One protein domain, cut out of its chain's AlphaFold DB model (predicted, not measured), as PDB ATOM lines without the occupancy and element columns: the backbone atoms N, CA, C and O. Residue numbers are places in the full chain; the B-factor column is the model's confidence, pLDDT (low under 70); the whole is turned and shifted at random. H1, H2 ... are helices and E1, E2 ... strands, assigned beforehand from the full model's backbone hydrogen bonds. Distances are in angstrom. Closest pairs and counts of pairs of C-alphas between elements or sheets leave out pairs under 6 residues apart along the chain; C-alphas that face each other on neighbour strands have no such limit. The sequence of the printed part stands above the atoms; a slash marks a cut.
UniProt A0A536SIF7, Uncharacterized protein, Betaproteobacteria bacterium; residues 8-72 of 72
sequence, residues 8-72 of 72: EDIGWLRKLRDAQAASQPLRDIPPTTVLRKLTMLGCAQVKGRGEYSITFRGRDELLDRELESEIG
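What this domain is: This is residues 8 to 72 of the 72 residues of an uncharacterized protein of Betaproteobacteria bacterium (UniProt A0A536SIF7). A small hairpin of two strands, E1 and E2, has helices H1 and H2 packed on it, while H3 reaches away as an arm, and residues 67 to 72, of which 67 to 70 belong to H3, stick out. The printed part has 65 residues with named elements in the order H1, H2, E1, E2, H3, mostly helix, the sheet E1 - E2 antiparallel. It is compact, radius of gyration of the C-alphas 11.7 A, and spans 39 by 25 by 20 A.

How they stand to each other: H1, residues 8 to 21, and H2, residues 32 to 40, are close but not clearly touching, about perpendicular at 85 degrees; their closest C-alphas, Asp 9 and Val 34, are 6.6 A apart. E1, residues 44 to 48, and E2, residues 51 to 54, form a hairpin, with N 45 and O 53 within hydrogen-bond range at 2.8 A. The closest C-alphas of H1 and E2, Arg 17 and Ile 54, are 6.6 A apart; those of H2 and E1, Leu 38 and Ala 44, 5.4 A. H1, with residues 10 to 14 alone, touches H3, residues 56 to 70, at a steep tilt of 66 degrees, opposite ways; the closest C-alphas, Ile 10 and Leu 62, are 6.8 A apart. In H1, H2 and H3 every O i to N i+4 pair is within hydrogen-bond range.

Where its parts are: H1 begins at C-alpha 8 (25.623, -26.257, 215.602) and measures 20.3 A; H3, 21.5 A, ends at C-alpha 70 (16.156, -11.484, 219.465).

The domain as a whole: The printed part has no cut and no long link. The C-alphas farthest apart, Arg 49 and Gly 72, are 39.2 A apart. In this model pLDDT is under 70 at residues 23 to 32, 49 to 50 and 67 to 72.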
ATOM      1  N   GLU A   8      24.538 -25.617 214.866       84.38
ATOM      2  CA  GLU A   8      25.623 -26.257 215.602       84.38
ATOM      3  C   GLU A   8      26.964 -25.545 215.365       84.38
ATOM      4  O   GLU A   8      27.645 -25.201 216.332       84.38
ATOM      5  N   ASP A   9      27.313 -25.244 214.107       86.25
ATOM      6  CA  ASP A   9      28.541 -24.513 213.754       86.25
ATOM      7  C   ASP A   9      28.618 -23.150 214.482       86.25
ATOM      8  O   ASP A   9      29.684 -22.722 214.929       86.25
ATOM      9  N   ILE A  10      27.471 -22.491 214.665       85.69
ATOM     10  CA  ILE A  10      27.345 -21.210 215.384       85.69
ATOM     11  C   ILE A  10      27.505 -21.367 216.886       85.69
ATOM     12  O   ILE A  10      28.199 -20.567 217.515       85.69
ATOM     13  N   GLY A  11      26.915 -22.412 217.468       86.19
ATOM     14  CA  GLY A  11      27.157 -22.761 218.866       86.19
ATOM     15  C   GLY A  11      28.652 -22.942 219.146       86.19
ATOM     16  O   GLY A  11      29.150 -22.515 220.190       86.19
ATOM     17  N   TRP A  12      29.393 -23.491 218.181       85.06
ATOM     18  CA  TRP A  12      30.846 -23.620 218.265       85.06
ATOM     19  C   TRP A  12      31.597 -22.304 218.131       85.06
ATOM     20  O   TRP A  12      32.513 -22.061 218.920       85.06
ATOM     21  N   LEU A  13      31.201 -21.432 217.203       85.81
ATOM     22  CA  LEU A  13      31.757 -20.080 217.122       85.81
ATOM     23  C   LEU A  13      31.520 -19.294 218.423       85.81
ATOM     24  O   LEU A  13      32.434 -18.621 218.889       85.81
ATOM     25  N   ARG A  14      30.358 -19.428 219.077       85.06
ATOM     26  CA  ARG A  14      30.108 -18.792 220.385       85.06
ATOM     27  C   ARG A  14      31.055 -19.307 221.469       85.06
ATOM     28  O   ARG A  14      31.747 -18.514 222.095       85.06
ATOM     29  N   LYS A  15      31.187 -20.626 221.628       84.94
ATOM     30  CA  LYS A  15      32.138 -21.211 222.596       84.94
ATOM     31  C   LYS A  15      33.580 -20.762 222.335       84.94
ATOM     32  O   LYS A  15      34.318 -20.473 223.273       84.94
ATOM     33  N   LEU A  16      33.968 -20.670 221.061       82.06
ATOM     34  CA  LEU A  16      35.277 -20.172 220.636       82.06
ATOM     35  C   LEU A  16      35.495 -18.702 221.034       82.06
ATOM     36  O   LEU A  16      36.581 -18.349 221.495       82.06
ATOM     37  N   ARG A  17      34.462 -17.862 220.913       84.12
ATOM     38  CA  ARG A  17      34.488 -16.442 221.294       84.12
ATOM     39  C   ARG A  17      34.692 -16.315 222.794       84.12
ATOM     40  O   ARG A  17      35.555 -15.560 223.240       84.12
ATOM     41  N   ASP A  18      33.907 -17.075 223.545       83.94
ATOM     42  CA  ASP A  18      33.848 -16.984 224.996       83.94
ATOM     43  C   ASP A  18      35.147 -17.513 225.628       83.94
ATOM     44  O   ASP A  18      35.697 -16.885 226.531       83.94
ATOM     45  N   ALA A  19      35.733 -18.587 225.087       78.00
ATOM     46  CA  ALA A  19      37.037 -19.068 225.548       78.00
ATOM     47  C   ALA A  19      38.185 -18.105 225.208       78.00
ATOM     48  O   ALA A  19      39.100 -17.941 226.016       78.00
ATOM     49  N   GLN A  20      38.133 -17.438 224.045       73.00
ATOM     50  CA  GLN A  20      39.106 -16.399 223.698       73.00
ATOM     51  C   GLN A  20      39.030 -15.229 224.691       73.00
ATOM     52  O   GLN A  20      40.068 -14.702 225.086       73.00
ATOM     53  N   ALA A  21      37.825 -14.842 225.121       75.00
ATOM     54  CA  ALA A  21      37.644 -13.841 226.171       75.00
ATOM     55  C   ALA A  21      38.159 -14.334 227.537       75.00
ATOM     56  O   ALA A  21      38.756 -13.565 228.286       75.00
ATOM     57  N   ALA A  22      37.992 -15.625 227.835       71.81
ATOM     58  CA  ALA A  22      38.426 -16.245 229.086       71.81
ATOM     59  C   ALA A  22      39.914 -16.667 229.121       71.81
ATOM     60  O   ALA A  22      40.370 -17.196 230.132       71.81
ATOM     61  N   SER A  23      40.689 -16.450 228.047       65.12
ATOM     62  CA  SER A  23      42.093 -16.900 227.893       65.12
ATOM     63  C   SER A  23      42.325 -18.405 228.119       65.12
ATOM     64  O   SER A  23      43.462 -18.842 228.302       65.12
ATOM     65  N   GLN A  24      41.265 -19.218 228.119       63.56
ATOM     66  CA  GLN A  24      41.357 -20.650 228.380       63.56
ATOM     67  C   GLN A  24      41.493 -21.436 227.072       63.56
ATOM     68  O   GLN A  24      40.807 -21.140 226.092       63.56
ATOM     69  N   PRO A  25      42.344 -22.478 227.044       60.25
ATOM     70  CA  PRO A  25      42.415 -23.375 225.904       60.25
ATOM     71  C   PRO A  25      41.077 -24.095 225.726       60.25
ATOM     72  O   PRO A  25      40.486 -24.600 226.683       60.25
ATOM     73  N   LEU A  26      40.615 -24.153 224.482       63.84
ATOM     74  CA  LEU A  26      39.334 -24.742 224.113       63.84
ATOM     75  C   LEU A  26      39.375 -26.261 224.237       63.84
ATOM     76  O   LEU A  26      39.759 -26.963 223.306       63.84
ATOM     77  N   ARG A  27      38.992 -26.764 225.411       59.69
ATOM     78  CA  ARG A  27      38.993 -28.201 225.703       59.69
ATOM     79  C   ARG A  27      37.838 -28.964 225.050       59.69
ATOM     80  O   ARG A  27      37.982 -30.161 224.848       59.69
ATOM     81  N   ASP A  28      36.761 -28.275 224.665       65.44
ATOM     82  CA  ASP A  28      35.508 -28.931 224.268       65.44
ATOM     83  C   ASP A  28      35.082 -28.724 222.806       65.44
ATOM     84  O   ASP A  28      34.010 -29.196 222.454       65.44
ATOM     85  N   ILE A  29      35.852 -28.051 221.931       63.19
ATOM     86  CA  ILE A  29      35.478 -27.966 220.495       63.19
ATOM     87  C   ILE A  29      35.528 -29.373 219.874       63.19
ATOM     88  O   ILE A  29      36.531 -30.063 220.063       63.19
ATOM     89  N   PRO A  30      34.479 -29.834 219.159       60.53
ATOM     90  CA  PRO A  30      34.351 -31.212 218.744       60.53
ATOM     91  C   PRO A  30      35.326 -31.425 217.572       60.53
ATOM     92  O   PRO A  30      36.028 -30.489 217.164       60.53
ATOM     93  N   PRO A  31      35.417 -32.650 217.030       59.94
ATOM     94  CA  PRO A  31      36.509 -33.061 216.168       59.94
ATOM     95  C   PRO A  31      36.756 -32.085 215.023       59.94
ATOM     96  O   PRO A  31      35.856 -31.400 214.540       59.94
ATOM     97  N   THR A  32      38.000 -32.090 214.563       66.88
ATOM     98  CA  THR A  32      38.592 -31.311 213.468       66.88
ATOM     99  C   THR A  32      37.695 -30.995 212.265       66.88
ATOM    100  O   THR A  32      38.000 -30.048 211.556       66.88
ATOM    101  N   THR A  33      36.601 -31.716 212.013       77.19
ATOM    102  CA  THR A  33      35.615 -31.460 210.954       77.19
ATOM    103  C   THR A  33      34.888 -30.120 211.084       77.19
ATOM    104  O   THR A  33      34.843 -29.390 210.095       77.19
ATOM    105  N   VAL A  34      34.368 -29.759 212.264       81.56
ATOM    106  CA  VAL A  34      33.646 -28.482 212.453       81.56
ATOM    107  C   VAL A  34      34.620 -27.316 212.344       81.56
ATOM    108  O   VAL A  34      34.412 -26.400 211.554       81.56
ATOM    109  N   LEU A  35      35.756 -27.390 213.042       80.62
ATOM    110  CA  LEU A  35      36.808 -26.374 212.941       80.62
ATOM    111  C   LEU A  35      37.356 -26.244 211.523       80.62
ATOM    112  O   LEU A  35      37.560 -25.130 211.043       80.62
ATOM    113  N   ARG A  36      37.546 -27.358 210.812       83.06
ATOM    114  CA  ARG A  36      37.944 -27.347 209.402       83.06
ATOM    115  C   ARG A  36      36.887 -26.671 208.544       83.06
ATOM    116  O   ARG A  36      37.251 -25.874 207.689       83.06
ATOM    117  N   LYS A  37      35.601 -26.941 208.771       86.31
ATOM    118  CA  LYS A  37      34.504 -26.284 208.053       86.31
ATOM    119  C   LYS A  37      34.490 -24.780 208.324       86.31
ATOM    120  O   LYS A  37      34.531 -24.009 207.374       86.31
ATOM    121  N   LEU A  38      34.556 -24.361 209.586       86.56
ATOM    122  CA  LEU A  38      34.657 -22.952 209.983       86.56
ATOM    123  C   LEU A  38      35.891 -22.262 209.386       86.56
ATOM    124  O   LEU A  38      35.811 -21.108 208.972       86.56
ATOM    125  N   THR A  39      37.014 -22.976 209.294       86.88
ATOM    126  CA  THR A  39      38.248 -22.469 208.678       86.88
ATOM    127  C   THR A  39      38.112 -22.333 207.163       86.88
ATOM    128  O   THR A  39      38.488 -21.307 206.609       86.88
ATOM    129  N   MET A  40      37.516 -23.318 206.479       87.12
ATOM    130  CA  MET A  40      37.233 -23.240 205.038       87.12
ATOM    131  C   MET A  40      36.264 -22.102 204.700       87.12
ATOM    132  O   MET A  40      36.370 -21.494 203.640       87.12
ATOM    133  N   LEU A  41      35.338 -21.801 205.609       87.69
ATOM    134  CA  LEU A  41      34.413 -20.677 205.496       87.69
ATOM    135  C   LEU A  41      35.041 -19.350 205.946       87.69
ATOM    136  O   LEU A  41      34.395 -18.311 205.872       87.69
ATOM    137  N   GLY A  42      36.293 -19.342 206.402       88.06
ATOM    138  CA  GLY A  42      36.970 -18.130 206.855       88.06
ATOM    139  C   GLY A  42      36.359 -17.504 208.110       88.06
ATOM    140  O   GLY A  42      36.596 -16.325 208.356       88.06
ATOM    141  N   CYS A  43      35.576 -18.252 208.892       88.75
ATOM    142  CA  CYS A  43      34.962 -17.814 210.155       88.75
ATOM    143  C   CYS A  43      35.878 -18.060 211.366       88.75
ATOM    144  O   CYS A  43      35.770 -17.384 212.388       88.75
ATOM    145  N   ALA A  44      36.809 -19.005 211.244       87.44
ATOM    146  CA  ALA A  44      37.865 -19.252 212.217       87.44
ATOM    147  C   ALA A  44      39.222 -19.360 211.510       87.44
ATOM    148  O   ALA A  44      39.290 -19.736 210.342       87.44
ATOM    149  N   GLN A  45      40.306 -19.047 212.216       87.25
ATOM    150  CA  GLN A  45      41.667 -19.310 211.754       87.25
ATOM    151  C   GLN A  45      42.446 -20.121 212.783       87.25
ATOM    152  O   GLN A  45      42.248 -19.967 213.989       87.25
ATOM    153  N   VAL A  46      43.387 -20.925 212.295       82.44
ATOM    154  CA  VAL A  46      44.393 -21.597 213.122       82.44
ATOM    155  C   VAL A  46      45.530 -20.614 213.401       82.44
ATOM    156  O   VAL A  46      46.017 -19.962 212.475       82.44
ATOM    157  N   LYS A  47      45.953 -20.492 214.662       78.50
ATOM    158  CA  LYS A  47      47.108 -19.671 215.067       78.50
ATOM    159  C   LYS A  47      48.346 -20.488 215.439       78.50
ATOM    160  O   LYS A  47      49.454 -19.976 215.337       78.50
ATOM    161  N   GLY A  48      48.178 -21.756 215.807       70.81
ATOM    162  CA  GLY A  48      49.269 -22.629 216.244       70.81
ATOM    163  C   GLY A  48      48.784 -24.044 216.556       70.81
ATOM    164  O   GLY A  48      47.679 -24.421 216.167       70.81
ATOM    165  N   ARG A  49      49.595 -24.849 217.261       67.31
ATOM    166  CA  ARG A  49      49.214 -26.220 217.657       67.31
ATOM    167  C   ARG A  49      48.000 -26.191 218.593       67.31
ATOM    168  O   ARG A  49      48.152 -26.028 219.794       67.31
ATOM    169  N   GLY A  50      46.812 -26.379 218.024       69.62
ATOM    170  CA  GLY A  50      45.552 -26.437 218.768       69.62
ATOM    171  C   GLY A  50      44.947 -25.076 219.120       69.62
ATOM    172  O   GLY A  50      43.900 -25.040 219.758       69.62
ATOM    173  N   GLU A  51      45.555 -23.971 218.689       75.44
ATOM    174  CA  GLU A  51      45.021 -22.629 218.922       75.44
ATOM    175  C   GLU A  51      44.206 -22.148 217.728       75.44
ATOM    176  O   GLU A  51      44.680 -22.144 216.586       75.44
ATOM    177  N   TYR A  52      42.991 -21.688 218.015       78.88
ATOM    178  CA  TYR A  52      42.061 -21.145 217.039       78.88
ATOM    179  C   TYR A  52      41.626 -19.744 217.464       78.88
ATOM    180  O   TYR A  52      41.596 -19.409 218.646       78.88
ATOM    181  N   SER A  53      41.287 -18.902 216.497       84.00
ATOM    182  CA  SER A  53      40.709 -17.583 216.754       84.00
ATOM    183  C   SER A  53      39.579 -17.305 215.784       84.00
ATOM    184  O   SER A  53      39.621 -17.743 214.635       84.00
ATOM    185  N   ILE A  54      38.588 -16.543 216.238       88.00
ATOM    186  CA  ILE A  54      37.491 -16.092 215.377       88.00
ATOM    187  C   ILE A  54      37.982 -14.939 214.513       88.00
ATOM    188  O   ILE A  54      38.618 -14.006 215.009       88.00
ATOM    189  N   THR A  55      37.674 -15.006 213.224       89.88
ATOM    190  CA  THR A  55      37.966 -13.937 212.265       89.88
ATOM    191  C   THR A  55      36.924 -12.821 212.361       89.88
ATOM    192  O   THR A  55      35.884 -12.970 212.997       89.88
ATOM    193  N   PHE A  56      37.156 -11.694 211.688       87.12
ATOM    194  CA  PHE A  56      36.145 -10.638 211.594       87.12
ATOM    195  C   PHE A  56      34.820 -11.165 211.015       87.12
ATOM    196  O   PHE A  56      33.771 -10.980 211.618       87.12
ATOM    197  N   ARG A  57      34.888 -11.939 209.924       87.69
ATOM    198  CA  ARG A  57      33.721 -12.583 209.305       87.69
ATOM    199  C   ARG A  57      32.979 -13.516 210.263       87.69
ATOM    200  O   ARG A  57      31.759 -13.529 210.288       87.69
ATOM    201  N   GLY A  58      33.708 -14.316 211.043       87.88
ATOM    202  CA  GLY A  58      33.086 -15.204 212.024       87.88
ATOM    203  C   GLY A  58      32.356 -14.447 213.133       87.88
ATOM    204  O   GLY A  58      31.380 -14.962 213.661       87.88
ATOM    205  N   ARG A  59      32.807 -13.234 213.482       86.75
ATOM    206  CA  ARG A  59      32.101 -12.361 214.433       86.75
ATOM    207  C   ARG A  59      30.853 -11.740 213.820       86.75
ATOM    208  O   ARG A  59      29.840 -11.695 214.496       86.75
ATOM    209  N   ASP A  60      30.941 -11.295 212.574       88.19
ATOM    210  CA  ASP A  60      29.825 -10.714 211.822       88.19
ATOM    211  C   ASP A  60      28.651 -11.702 211.724       88.19
ATOM    212  O   ASP A  60      27.549 -11.421 212.174       88.19
ATOM    213  N   GLU A  61      28.938 -12.942 211.325       84.94
ATOM    214  CA  GLU A  61      27.940 -14.015 211.263       84.94
ATOM    215  C   GLU A  61      27.318 -14.351 212.635       84.94
ATOM    216  O   GLU A  61      26.149 -14.731 212.730       84.94
ATOM    217  N   LEU A  62      28.096 -14.239 213.720       82.44
ATOM    218  CA  LEU A  62      27.562 -14.406 215.073       82.44
ATOM    219  C   LEU A  62      26.579 -13.288 215.431       82.44
ATOM    220  O   LEU A  62      25.585 -13.573 216.091       82.44
ATOM    221  N   LEU A  63      26.871 -12.051 215.025       82.25
ATOM    222  CA  LEU A  63      26.025 -10.888 215.293       82.25
ATOM    223  C   LEU A  63      24.723 -10.960 214.495       82.25
ATOM    224  O   LEU A  63      23.661 -10.773 215.084       82.25
ATOM    225  N   ASP A  64      24.789 -11.314 213.211       79.00
ATOM    226  CA  ASP A  64      23.605 -11.457 212.356       79.00
ATOM    227  C   ASP A  64      22.602 -12.457 212.944       79.00
ATOM    228  O   ASP A  64      21.409 -12.180 213.027       79.00
ATOM    229  N   ARG A  65      23.081 -13.597 213.457       73.00
ATOM    230  CA  ARG A  65      22.204 -14.625 214.048       73.00
ATOM    231  C   ARG A  65      21.799 -14.369 215.494       73.00
ATOM    232  O   ARG A  65      20.823 -14.954 215.958       73.00
ATOM    233  N   GLU A  66      22.522 -13.521 216.217       73.12
ATOM    234  CA  GLU A  66      22.073 -13.004 217.516       73.12
ATOM    235  C   GLU A  66      20.891 -12.050 217.307       73.12
ATOM    236  O   GLU A  66      19.852 -12.223 217.940       73.12
ATOM    237  N   LEU A  67      21.006 -11.162 216.317       69.62
ATOM    238  CA  LEU A  67      19.948 -10.246 215.905       69.62
ATOM    239  C   LEU A  67      18.698 -11.000 215.416       69.62
ATOM    240  O   LEU A  67      17.587 -10.682 215.828       69.62
ATOM    241  N   GLU A  68      18.860 -12.042 214.596       67.25
ATOM    242  CA  GLU A  68      17.740 -12.896 214.162       67.25
ATOM    243  C   GLU A  68      17.058 -13.635 215.328       67.25
ATOM    244  O   GLU A  68      15.862 -13.912 215.262       67.25
ATOM    245  N   SER A  69      17.796 -13.954 216.397       62.16
ATOM    246  CA  SER A  69      17.266 -14.674 217.561       62.16
ATOM    247  C   SER A  69      16.565 -13.771 218.582       62.16
ATOM    248  O   SER A  69      15.791 -14.293 219.378       62.16
ATOM    249  N   GLU A  70      16.841 -12.465 218.600       59.41
ATOM    250  CA  GLU A  70      16.156 -11.484 219.465       59.41
ATOM    251  C   GLU A  70      14.853 -10.951 218.849       59.41
ATOM    252  O   GLU A  70      14.017 -10.391 219.555       59.41
ATOM    253  N   ILE A  71      14.674 -11.122 217.536       58.00
ATOM    254  CA  ILE A  71      13.499 -10.648 216.788       58.00
ATOM    255  C   ILE A  71      12.439 -11.766 216.619       58.00
ATOM    256  O   ILE A  71      11.339 -11.501 216.131       58.00
ATOM    257  N   GLY A  72      12.747 -13.004 217.032       47.16
ATOM    258  CA  GLY A  72      11.888 -14.194 216.913       47.16
ATOM    259  C   GLY A  72      11.054 -14.520 218.146       47.16
ATOM    260  O   GLY A  72      11.610 -14.491 219.263       47.16
TER     261      GLY A  72